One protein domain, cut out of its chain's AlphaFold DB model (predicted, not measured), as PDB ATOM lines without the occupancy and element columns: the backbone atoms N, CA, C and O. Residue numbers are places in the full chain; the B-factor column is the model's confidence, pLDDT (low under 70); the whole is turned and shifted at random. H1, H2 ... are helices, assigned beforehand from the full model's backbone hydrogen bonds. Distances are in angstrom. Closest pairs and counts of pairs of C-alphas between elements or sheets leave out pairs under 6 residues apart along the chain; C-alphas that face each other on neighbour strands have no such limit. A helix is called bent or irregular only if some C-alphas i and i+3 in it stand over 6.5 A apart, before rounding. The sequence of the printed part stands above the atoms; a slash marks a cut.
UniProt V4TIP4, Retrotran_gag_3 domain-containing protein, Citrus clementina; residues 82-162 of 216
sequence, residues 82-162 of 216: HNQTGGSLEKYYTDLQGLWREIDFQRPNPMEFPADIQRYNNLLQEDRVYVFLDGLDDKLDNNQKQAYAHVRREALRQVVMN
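AT A GLANCE: This is residues 82 to 162 of the 216 residues of the protein "Retrotran_gag_3 domain-containing protein" of Citrus clementina (UniProt V4TIP4). Look for an open V of two helices, H1 and H2, its wide end bridged by residues 107 to 113, with H3 sticking out from the narrow end as a free arm over residues 141 to 162. The printed part has 81 residues with three named helices, H1, H2, H3 in order, no named strand, and is all helix. It is extended, radius of gyration of the C-alphas 18.7 A, and flat, spanning 57 by 33 by 15 A.

IN THESE COORDINATES: Find C-alpha 89 at (149.125, 118.665, 170.519); from there H1 runs 25.9 A to residue 106. H2, residues 114 to 134, spans 30.3 A. H3, residues 138 to 162, runs 36.2 A to C-alpha 162 at (128.017, 141.629, 189.412); it is neither bent nor irregular, but only just: C-alphas 139 and 142 are 6.5 A apart.

HOW THE PARTS SIT: H1 and H2 are close but not clearly touching; their closest C-alphas, Tyr 93 and Phe 132, are 7.7 A apart. They run opposite ways at a steep tilt of 40 degrees. H3 is apart from both. Every O i to N i+4 pair is within hydrogen-bond range in H1 and H2, 19 of 21 in H3.

THE WHOLE: The farthest C-alphas, Pro 110 and Met 161, are 57.1 A apart. The printed part has no cut; no link is long. Model confidence is under 70 at residues 138 to 150, among others.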
ATOM      1  N   HIS A  82     150.677 115.514 157.416       67.81
ATOM      2  CA  HIS A  82     151.007 115.365 158.832       67.81
ATOM      3  C   HIS A  82     149.889 115.985 159.668       67.81
ATOM      4  O   HIS A  82     149.817 117.198 159.851       67.81
ATOM      5  N   ASN A  83     149.015 115.131 160.185       73.56
ATOM      6  CA  ASN A  83     147.940 115.477 161.104       73.56
ATOM      7  C   ASN A  83     148.220 114.896 162.496       73.56
ATOM      8  O   ASN A  83     149.073 114.023 162.681       73.56
ATOM      9  N   GLN A  84     147.498 115.388 163.500       72.25
ATOM     10  CA  GLN A  84     147.715 115.045 164.903       72.25
ATOM     11  C   GLN A  84     147.622 113.529 165.175       72.25
ATOM     12  O   GLN A  84     148.264 113.046 166.107       72.25
ATOM     13  N   THR A  85     146.897 112.772 164.339       74.31
ATOM     14  CA  THR A  85     146.824 111.293 164.331       74.31
ATOM     15  C   THR A  85     146.660 110.682 165.735       74.31
ATOM     16  O   THR A  85     147.327 109.712 166.097       74.31
ATOM     17  N   GLY A  86     145.812 111.271 166.580       68.56
ATOM     18  CA  GLY A  86     145.567 110.835 167.958       68.56
ATOM     19  C   GLY A  86     146.697 111.106 168.964       68.56
ATOM     20  O   GLY A  86     146.586 110.696 170.120       68.56
ATOM     21  N   GLY A  87     147.780 111.774 168.556       74.44
ATOM     22  CA  GLY A  87     148.903 112.180 169.403       74.44
ATOM     23  C   GLY A  87     148.640 113.455 170.217       74.44
ATOM     24  O   GLY A  87     147.615 114.126 170.073       74.44
ATOM     25  N   SER A  88     149.576 113.823 171.097       77.62
ATOM     26  CA  SER A  88     149.480 115.080 171.851       77.62
ATOM     27  C   SER A  88     149.688 116.298 170.942       77.62
ATOM     28  O   SER A  88     150.473 116.259 169.995       77.62
ATOM     29  N   LEU A  89     149.012 117.406 171.265       73.56
ATOM     30  CA  LEU A  89     149.125 118.665 170.519       73.56
ATOM     31  C   LEU A  89     150.566 119.198 170.497       73.56
ATOM     32  O   LEU A  89     151.035 119.702 169.482       73.56
ATOM     33  N   GLU A  90     151.278 119.057 171.614       75.00
ATOM     34  CA  GLU A  90     152.677 119.470 171.755       75.00
ATOM     35  C   GLU A  90     153.598 118.696 170.804       75.00
ATOM     36  O   GLU A  90     154.446 119.288 170.132       75.00
ATOM     37  N   LYS A  91     153.392 117.377 170.693       76.50
ATOM     38  CA  LYS A  91     154.138 116.531 169.762       76.50
ATOM     39  C   LYS A  91     153.836 116.919 168.316       76.50
ATOM     40  O   LYS A  91     154.763 117.103 167.538       76.50
ATOM     41  N   TYR A  92     152.558 117.110 167.993       79.50
ATOM     42  CA  TYR A  92     152.119 117.538 166.665       79.50
ATOM     43  C   TYR A  92     152.752 118.870 166.239       79.50
ATOM     44  O   TYR A  92     153.320 118.976 165.152       79.50
ATOM     45  N   TYR A  93     152.722 119.871 167.120       78.62
ATOM     46  CA  TYR A  93     153.331 121.172 166.858       78.62
ATOM     47  C   TYR A  93     154.853 121.077 166.686       78.62
ATOM     48  O   TYR A  93     155.402 121.668 165.760       78.62
ATOM     49  N   THR A  94     155.532 120.297 167.530       81.06
ATOM     50  CA  THR A  94     156.987 120.088 167.436       81.06
ATOM     51  C   THR A  94     157.377 119.423 166.113       81.06
ATOM     52  O   THR A  94     158.328 119.854 165.457       81.06
ATOM     53  N   ASP A  95     156.618 118.408 165.689       82.38
ATOM     54  CA  ASP A  95     156.849 117.697 164.431       82.38
ATOM     55  C   ASP A  95     156.637 118.648 163.225       82.38
ATOM     56  O   ASP A  95     157.482 118.715 162.329       82.38
ATOM     57  N   LEU A  96     155.589 119.485 163.248       82.12
ATOM     58  CA  LEU A  96     155.357 120.529 162.236       82.12
ATOM     59  C   LEU A  96     156.461 121.589 162.192       82.12
ATOM     60  O   LEU A  96     156.894 121.984 161.110       82.12
ATOM     61  N   GLN A  97     156.950 122.042 163.347       83.69
ATOM     62  CA  GLN A  97     158.067 122.985 163.409       83.69
ATOM     63  C   GLN A  97     159.334 122.409 162.768       83.69
ATOM     64  O   GLN A  97     160.066 123.136 162.093       83.69
ATOM     65  N   GLY A  98     159.591 121.112 162.964       85.75
ATOM     66  CA  GLY A  98     160.685 120.399 162.304       85.75
ATOM     67  C   GLY A  98     160.540 120.411 160.783       85.75
ATOM     68  O   GLY A  98     161.485 120.772 160.081       85.75
ATOM     69  N   LEU A  99     159.343 120.103 160.282       84.31
ATOM     70  CA  LEU A  99     159.044 120.118 158.848       84.31
ATOM     71  C   LEU A  99     159.180 121.515 158.239       84.31
ATOM     72  O   LEU A  99     159.817 121.666 157.202       84.31
ATOM     73  N   TRP A 100     158.635 122.549 158.885       85.44
ATOM     74  CA  TRP A 100     158.761 123.920 158.389       85.44
ATOM     75  C   TRP A 100     160.214 124.375 158.321       85.44
ATOM     76  O   TRP A 100     160.600 124.999 157.342       85.44
ATOM     77  N   ARG A 101     161.042 124.014 159.307       85.31
ATOM     78  CA  ARG A 101     162.479 124.311 159.267       85.31
ATOM     79  C   ARG A 101     163.193 123.619 158.110       85.31
ATOM     80  O   ARG A 101     164.050 124.238 157.488       85.31
ATOM     81  N   GLU A 102     162.863 122.360 157.843       84.12
ATOM     82  CA  GLU A 102     163.427 121.620 156.710       84.12
ATOM     83  C   GLU A 102     163.017 122.267 155.378       84.12
ATOM     84  O   GLU A 102     163.852 122.477 154.500       84.12
ATOM     85  N   ILE A 103     161.749 122.671 155.254       80.38
ATOM     86  CA  ILE A 103     161.231 123.375 154.073       80.38
ATOM     87  C   ILE A 103     161.932 124.726 153.889       80.38
ATOM     88  O   ILE A 103     162.388 125.022 152.785       80.38
ATOM     89  N   ASP A 104     162.057 125.518 154.954       82.56
ATOM     90  CA  ASP A 104     162.721 126.828 154.930       82.56
ATOM     91  C   ASP A 104     164.196 126.707 154.538       82.56
ATOM     92  O   ASP A 104     164.728 127.547 153.814       82.56
ATOM     93  N   PHE A 105     164.861 125.640 154.989       81.00
ATOM     94  CA  PHE A 105     166.248 125.358 154.635       81.00
ATOM     95  C   PHE A 105     166.402 124.998 153.154       81.00
ATOM     96  O   PHE A 105     167.305 125.499 152.483       81.00
ATOM     97  N   GLN A 106     165.512 124.158 152.625       77.44
ATOM     98  CA  GLN A 106     165.540 123.777 151.212       77.44
ATOM     99  C   GLN A 106     165.071 124.899 150.277       77.44
ATOM    100  O   GLN A 106     165.350 124.853 149.078       77.44
ATOM    101  N   ARG A 107     164.349 125.897 150.801       75.88
ATOM    102  CA  ARG A 107     163.775 127.002 150.024       75.88
ATOM    103  C   ARG A 107     164.048 128.355 150.681       75.88
ATOM    104  O   ARG A 107     163.141 128.955 151.261       75.88
ATOM    105  N   PRO A 108     165.279 128.869 150.549       75.44
ATOM    106  CA  PRO A 108     165.618 130.198 151.032       75.44
ATOM    107  C   PRO A 108     164.715 131.262 150.399       75.44
ATOM    108  O   PRO A 108     164.389 131.181 149.213       75.44
ATOM    109  N   ASN A 109     164.335 132.275 151.182       74.62
ATOM    110  CA  ASN A 109     163.542 133.397 150.683       74.62
ATOM    111  C   ASN A 109     164.327 134.144 149.581       74.62
ATOM    112  O   ASN A 109     165.413 134.650 149.870       74.62
ATOM    113  N   PRO A 110     163.801 134.245 148.345       73.69
ATOM    114  CA  PRO A 110     164.481 134.934 147.251       73.69
ATOM    115  C   PRO A 110     164.391 136.469 147.340       73.69
ATOM    116  O   PRO A 110     164.973 137.157 146.505       73.69
ATOM    117  N   MET A 111     163.633 137.025 148.291       79.56
ATOM    118  CA  MET A 111     163.472 138.472 148.442       79.56
ATOM    119  C   MET A 111     164.673 139.098 149.152       79.56
ATOM    120  O   MET A 111     165.070 138.656 150.227       79.56
ATOM    121  N   GLU A 112     165.193 140.188 148.588       76.12
ATOM    122  CA  GLU A 112     166.326 140.931 149.156       76.12
ATOM    123  C   GLU A 112     165.891 142.185 149.932       76.12
ATOM    124  O   GLU A 112     166.629 142.685 150.784       76.12
ATOM    125  N   PHE A 113     164.684 142.706 149.670       84.44
ATOM    126  CA  PHE A 113     164.213 143.945 150.285       84.44
ATOM    127  C   PHE A 113     163.487 143.697 151.624       84.44
ATOM    128  O   PHE A 113     162.545 142.901 151.668       84.44
ATOM    129  N   PRO A 114     163.831 144.411 152.718       80.00
ATOM    130  CA  PRO A 114     163.290 144.136 154.053       80.00
ATOM    131  C   PRO A 114     161.762 144.190 154.172       80.00
ATOM    132  O   PRO A 114     161.182 143.381 154.894       80.00
ATOM    133  N   ALA A 115     161.100 145.121 153.477       78.31
ATOM    134  CA  ALA A 115     159.640 145.241 153.546       78.31
ATOM    135  C   ALA A 115     158.935 144.050 152.878       78.31
ATOM    136  O   ALA A 115     157.934 143.548 153.393       78.31
ATOM    137  N   ASP A 116     159.492 143.561 151.772       75.12
ATOM    138  CA  ASP A 116     158.946 142.415 151.051       75.12
ATOM    139  C   ASP A 116     159.214 141.118 151.820       75.12
ATOM    140  O   ASP A 116     158.305 140.305 151.974       75.12
ATOM    141  N   ILE A 117     160.398 140.982 152.432       75.31
ATOM    142  CA  ILE A 117     160.721 139.875 153.346       75.31
ATOM    143  C   ILE A 117     159.710 139.812 154.499       75.31
ATOM    144  O   ILE A 117     159.194 138.739 154.809       75.31
ATOM    145  N   GLN A 118     159.395 140.950 155.127       78.62
ATOM    146  CA  GLN A 118     158.397 140.995 156.199       78.62
ATOM    147  C   GLN A 118     157.012 140.576 155.707       78.62
ATOM    148  O   GLN A 118     156.346 139.767 156.353       78.62
ATOM    149  N   ARG A 119     156.581 141.094 154.554       74.00
ATOM    150  CA  ARG A 119     155.286 140.742 153.961       74.00
ATOM    151  C   ARG A 119     155.202 139.251 153.635       74.00
ATOM    152  O   ARG A 119     154.196 138.623 153.951       74.00
ATOM    153  N   TYR A 120     156.255 138.689 153.054       75.69
ATOM    154  CA  TYR A 120     156.347 137.268 152.734       75.69
ATOM    155  C   TYR A 120     156.318 136.394 153.987       75.69
ATOM    156  O   TYR A 120     155.554 135.438 154.036       75.69
ATOM    157  N   ASN A 121     157.066 136.758 155.032       77.94
ATOM    158  CA  ASN A 121     157.054 136.027 156.301       77.94
ATOM    159  C   ASN A 121     155.663 136.014 156.947       77.94
ATOM    160  O   ASN A 121     155.257 134.978 157.467       77.94
ATOM    161  N   ASN A 122     154.921 137.125 156.888       75.19
ATOM    162  CA  ASN A 122     153.545 137.175 157.391       75.19
ATOM    163  C   ASN A 122     152.628 136.220 156.614       75.19
ATOM    164  O   ASN A 122     151.929 135.422 157.229       75.19
ATOM    165  N   LEU A 123     152.691 136.235 155.279       74.94
ATOM    166  CA  LEU A 123     151.915 135.314 154.436       74.94
ATOM    167  C   LEU A 123     152.271 133.843 154.714       74.94
ATOM    168  O   LEU A 123     151.389 132.997 154.834       74.94
ATOM    169  N   LEU A 124     153.560 133.544 154.891       80.12
ATOM    170  CA  LEU A 124     154.040 132.210 155.259       80.12
ATOM    171  C   LEU A 124     153.519 131.768 156.627       80.12
ATOM    172  O   LEU A 124     153.137 130.611 156.797       80.12
ATOM    173  N   GLN A 125     153.521 132.662 157.617       75.38
ATOM    174  CA  GLN A 125     152.992 132.360 158.945       75.38
ATOM    175  C   GLN A 125     151.486 132.120 158.910       75.38
ATOM    176  O   GLN A 125     151.023 131.167 159.533       75.38
ATOM    177  N   GLU A 126     150.735 132.921 158.153       72.12
ATOM    178  CA  GLU A 126     149.307 132.694 157.928       72.12
ATOM    179  C   GLU A 126     149.066 131.303 157.329       72.12
ATOM    180  O   GLU A 126     148.293 130.522 157.884       72.12
ATOM    181  N   ASP A 127     149.794 130.934 156.273       74.56
ATOM    182  CA  ASP A 127     149.692 129.608 155.654       74.56
ATOM    183  C   ASP A 127     150.025 128.462 156.624       74.56
ATOM    184  O   ASP A 127     149.342 127.436 156.637       74.56
ATOM    185  N   ARG A 128     151.041 128.628 157.478       81.62
ATOM    186  CA  ARG A 128     151.396 127.641 158.515       81.62
ATOM    187  C   ARG A 128     150.294 127.468 159.550       81.62
ATOM    188  O   ARG A 128     150.057 126.346 159.990       81.62
ATOM    189  N   VAL A 129     149.614 128.552 159.922       77.25
ATOM    190  CA  VAL A 129     148.462 128.497 160.831       77.25
ATOM    191  C   VAL A 129     147.316 127.729 160.181       77.25
ATOM    192  O   VAL A 129     146.741 126.860 160.831       77.25
ATOM    193  N   TYR A 130     147.016 127.983 158.906       72.81
ATOM    194  CA  TYR A 130     145.981 127.230 158.195       72.81
ATOM    195  C   TYR A 130     146.291 125.731 158.148       72.81
ATOM    196  O   TYR A 130     145.433 124.928 158.496       72.81
ATOM    197  N   VAL A 131     147.524 125.358 157.800       76.38
ATOM    198  CA  VAL A 131     147.979 123.957 157.793       76.38
ATOM    199  C   VAL A 131     147.897 123.322 159.183       76.38
ATOM    200  O   VAL A 131     147.453 122.185 159.314       76.38
ATOM    201  N   PHE A 132     148.312 124.048 160.224       79.62
ATOM    202  CA  PHE A 132     148.243 123.568 161.603       79.62
ATOM    203  C   PHE A 132     146.803 123.286 162.029       79.62
ATOM    204  O   PHE A 132     146.544 122.247 162.623       79.62
ATOM    205  N   LEU A 133     145.871 124.193 161.722       76.31
ATOM    206  CA  LEU A 133     144.460 124.040 162.077       76.31
ATOM    207  C   LEU A 133     143.777 122.916 161.284       76.31
ATOM    208  O   LEU A 133     142.953 122.209 161.855       76.31
ATOM    209  N   ASP A 134     144.127 122.740 160.008       74.25
ATOM    210  CA  ASP A 134     143.572 121.695 159.131       74.25
ATOM    211  C   ASP A 134     144.004 120.278 159.550       74.25
ATOM    212  O   ASP A 134     143.260 119.316 159.376       74.25
ATOM    213  N   GLY A 135     145.190 120.141 160.151       76.62
ATOM    214  CA  GLY A 135     145.698 118.860 160.645       76.62
ATOM    215  C   GLY A 135     145.357 118.535 162.106       76.62
ATOM    216  O   GLY A 135     145.822 117.504 162.605       76.62
ATOM    217  N   LEU A 136     144.572 119.366 162.806       79.31
ATOM    218  CA  LEU A 136     144.091 119.054 164.159       79.31
ATOM    219  C   LEU A 136     143.054 117.927 164.145       79.31
ATOM    220  O   LEU A 136     142.253 117.794 163.227       79.31
ATOM    221  N   ASP A 137     143.048 117.117 165.205       71.38
ATOM    222  CA  ASP A 137     142.087 116.021 165.334       71.38
ATOM    223  C   ASP A 137     140.701 116.534 165.774       71.38
ATOM    224  O   ASP A 137     140.551 117.078 166.874       71.38
ATOM    225  N   ASP A 138     139.657 116.247 164.984       68.62
ATOM    226  CA  ASP A 138     138.250 116.610 165.264       68.62
ATOM    227  C   ASP A 138     137.763 116.152 166.657       68.62
ATOM    228  O   ASP A 138     136.811 116.686 167.233       68.62
ATOM    229  N   LYS A 139     138.395 115.118 167.227       56.44
ATOM    230  CA  LYS A 139     137.977 114.491 168.490       56.44
ATOM    231  C   LYS A 139     138.434 115.215 169.755       56.44
ATOM    232  O   LYS A 139     137.849 114.968 170.812       56.44
ATOM    233  N   LEU A 140     139.418 116.110 169.683       51.53
ATOM    234  CA  LEU A 140     139.770 116.977 170.822       51.53
ATOM    235  C   LEU A 140     138.760 118.117 171.017       51.53
ATOM    236  O   LEU A 140     138.690 118.723 172.089       51.53
ATOM    237  N   ASP A 141     137.919 118.335 170.012       55.16
ATOM    238  CA  ASP A 141     137.130 119.538 169.862       55.16
ATOM    239  C   ASP A 141     135.868 119.536 170.736       55.16
ATOM    240  O   ASP A 141     135.539 120.549 171.337       55.16
ATOM    241  N   ASN A 142     135.187 118.403 170.943       52.97
ATOM    242  CA  ASN A 142     133.950 118.404 171.743       52.97
ATOM    243  C   ASN A 142     134.181 118.750 173.220       52.97
ATOM    244  O   ASN A 142     133.466 119.580 173.777       52.97
ATOM    245  N   ASN A 143     135.190 118.153 173.855       52.47
ATOM    246  CA  ASN A 143     135.434 118.365 175.283       52.47
ATOM    247  C   ASN A 143     136.063 119.739 175.547       52.47
ATOM    248  O   ASN A 143     135.707 120.402 176.522       52.47
ATOM    249  N   GLN A 144     136.954 120.201 174.663       56.41
ATOM    250  CA  GLN A 144     137.589 121.514 174.787       56.41
ATOM    251  C   GLN A 144     136.636 122.652 174.398       56.41
ATOM    252  O   GLN A 144     136.552 123.635 175.134       56.41
ATOM    253  N   LYS A 145     135.826 122.500 173.336       55.53
ATOM    254  CA  LYS A 145     134.737 123.444 173.015       55.53
ATOM    255  C   LYS A 145     133.715 123.509 174.138       55.53
ATOM    256  O   LYS A 145     133.282 124.604 174.489       55.53
ATOM    257  N   GLN A 146     133.344 122.374 174.735       59.38
ATOM    258  CA  GLN A 146     132.416 122.352 175.866       59.38
ATOM    259  C   GLN A 146     133.015 123.027 177.106       59.38
ATOM    260  O   GLN A 146     132.322 123.812 177.752       59.38
ATOM    261  N   ALA A 147     134.296 122.790 177.405       66.75
ATOM    262  CA  ALA A 147     134.997 123.449 178.505       66.75
ATOM    263  C   ALA A 147     135.101 124.967 178.291       66.75
ATOM    264  O   ALA A 147     134.754 125.743 179.179       66.75
ATOM    265  N   TYR A 148     135.484 125.407 177.091       65.88
ATOM    266  CA  TYR A 148     135.547 126.824 176.740       65.88
ATOM    267  C   TYR A 148     134.162 127.491 176.777       65.88
ATOM    268  O   TYR A 148     134.003 128.570 177.350       65.88
ATOM    269  N   ALA A 149     133.129 126.829 176.245       65.19
ATOM    270  CA  ALA A 149     131.749 127.307 176.310       65.19
ATOM    271  C   ALA A 149     131.239 127.400 177.755       65.19
ATOM    272  O   ALA A 149     130.508 128.335 178.086       65.19
ATOM    273  N   HIS A 150     131.632 126.464 178.622       68.75
ATOM    274  CA  HIS A 150     131.290 126.481 180.040       68.75
ATOM    275  C   HIS A 150     131.960 127.654 180.764       68.75
ATOM    276  O   HIS A 150     131.278 128.432 181.426       68.75
ATOM    277  N   VAL A 151     133.272 127.838 180.580       76.19
ATOM    278  CA  VAL A 151     134.029 128.959 181.163       76.19
ATOM    279  C   VAL A 151     133.468 130.302 180.694       76.19
ATOM    280  O   VAL A 151     133.254 131.203 181.501       76.19
ATOM    281  N   ARG A 152     133.147 130.434 179.403       73.38
ATOM    282  CA  ARG A 152     132.580 131.667 178.845       73.38
ATOM    283  C   ARG A 152     131.161 131.945 179.346       73.38
ATOM    284  O   ARG A 152     130.829 133.097 179.618       73.38
ATOM    285  N   ARG A 153     130.332 130.908 179.498       75.19
ATOM    286  CA  ARG A 153     128.987 131.024 180.084       75.19
ATOM    287  C   ARG A 153     129.056 131.464 181.543       75.19
ATOM    288  O   ARG A 153     128.265 132.311 181.945       75.19
ATOM    289  N   GLU A 154     130.007 130.935 182.303       71.19
ATOM    290  CA  GLU A 154     130.184 131.299 183.708       71.19
ATOM    291  C   GLU A 154     130.759 132.713 183.868       71.19
ATOM    292  O   GLU A 154     130.285 133.468 184.709       71.19
ATOM    293  N   ALA A 155     131.685 133.134 183.000       68.50
ATOM    294  CA  ALA A 155     132.177 134.514 182.973       68.50
ATOM    295  C   ALA A 155     131.050 135.519 182.672       68.50
ATOM    296  O   ALA A 155     130.911 136.523 183.367       68.50
ATOM    297  N   LEU A 156     130.193 135.224 181.687       66.88
ATOM    298  CA  LEU A 156     129.010 136.041 181.395       66.88
ATOM    299  C   LEU A 156     128.013 136.041 182.557       66.88
ATOM    300  O   LEU A 156     127.467 137.088 182.895       66.88
ATOM    301  N   ARG A 157     127.803 134.889 183.201       76.81
ATOM    302  CA  ARG A 157     126.961 134.785 184.396       76.81
ATOM    303  C   ARG A 157     127.495 135.657 185.527       76.81
ATOM    304  O   ARG A 157     126.710 136.356 186.153       76.81
ATOM    305  N   GLN A 158     128.804 135.661 185.764       71.69
ATOM    306  CA  GLN A 158     129.411 136.516 186.781       71.69
ATOM    307  C   GLN A 158     129.296 138.002 186.441       71.69
ATOM    308  O   GLN A 158     128.977 138.789 187.325       71.69
ATOM    309  N   VAL A 159     129.471 138.394 185.176       73.56
ATOM    310  CA  VAL A 159     129.248 139.786 184.742       73.56
ATOM    311  C   VAL A 159     127.804 140.215 185.007       73.56
ATOM    312  O   VAL A 159     127.583 141.289 185.552       73.56
ATOM    313  N   VAL A 160     126.826 139.362 184.689       67.88
ATOM    314  CA  VAL A 160     125.399 139.640 184.929       67.88
ATOM    315  C   VAL A 160     125.063 139.687 186.423       67.88
ATOM    316  O   VAL A 160     124.269 140.521 186.836       67.88
ATOM    317  N   MET A 161     125.671 138.826 187.245       69.06
ATOM    318  CA  MET A 161     125.459 138.819 188.700       69.06
ATOM    319  C   MET A 161     126.148 139.999 189.406       69.06
ATOM    320  O   MET A 161     125.657 140.454 190.433       69.06
ATOM    321  N   ASN A 162     127.263 140.498 188.861       66.44
ATOM    322  CA  ASN A 162     128.017 141.629 189.412       66.44
ATOM    323  C   ASN A 162     127.522 142.991 188.890       66.44
ATOM    324  O   ASN A 162     127.835 144.019 189.487       66.44
TER     325      ASN A 162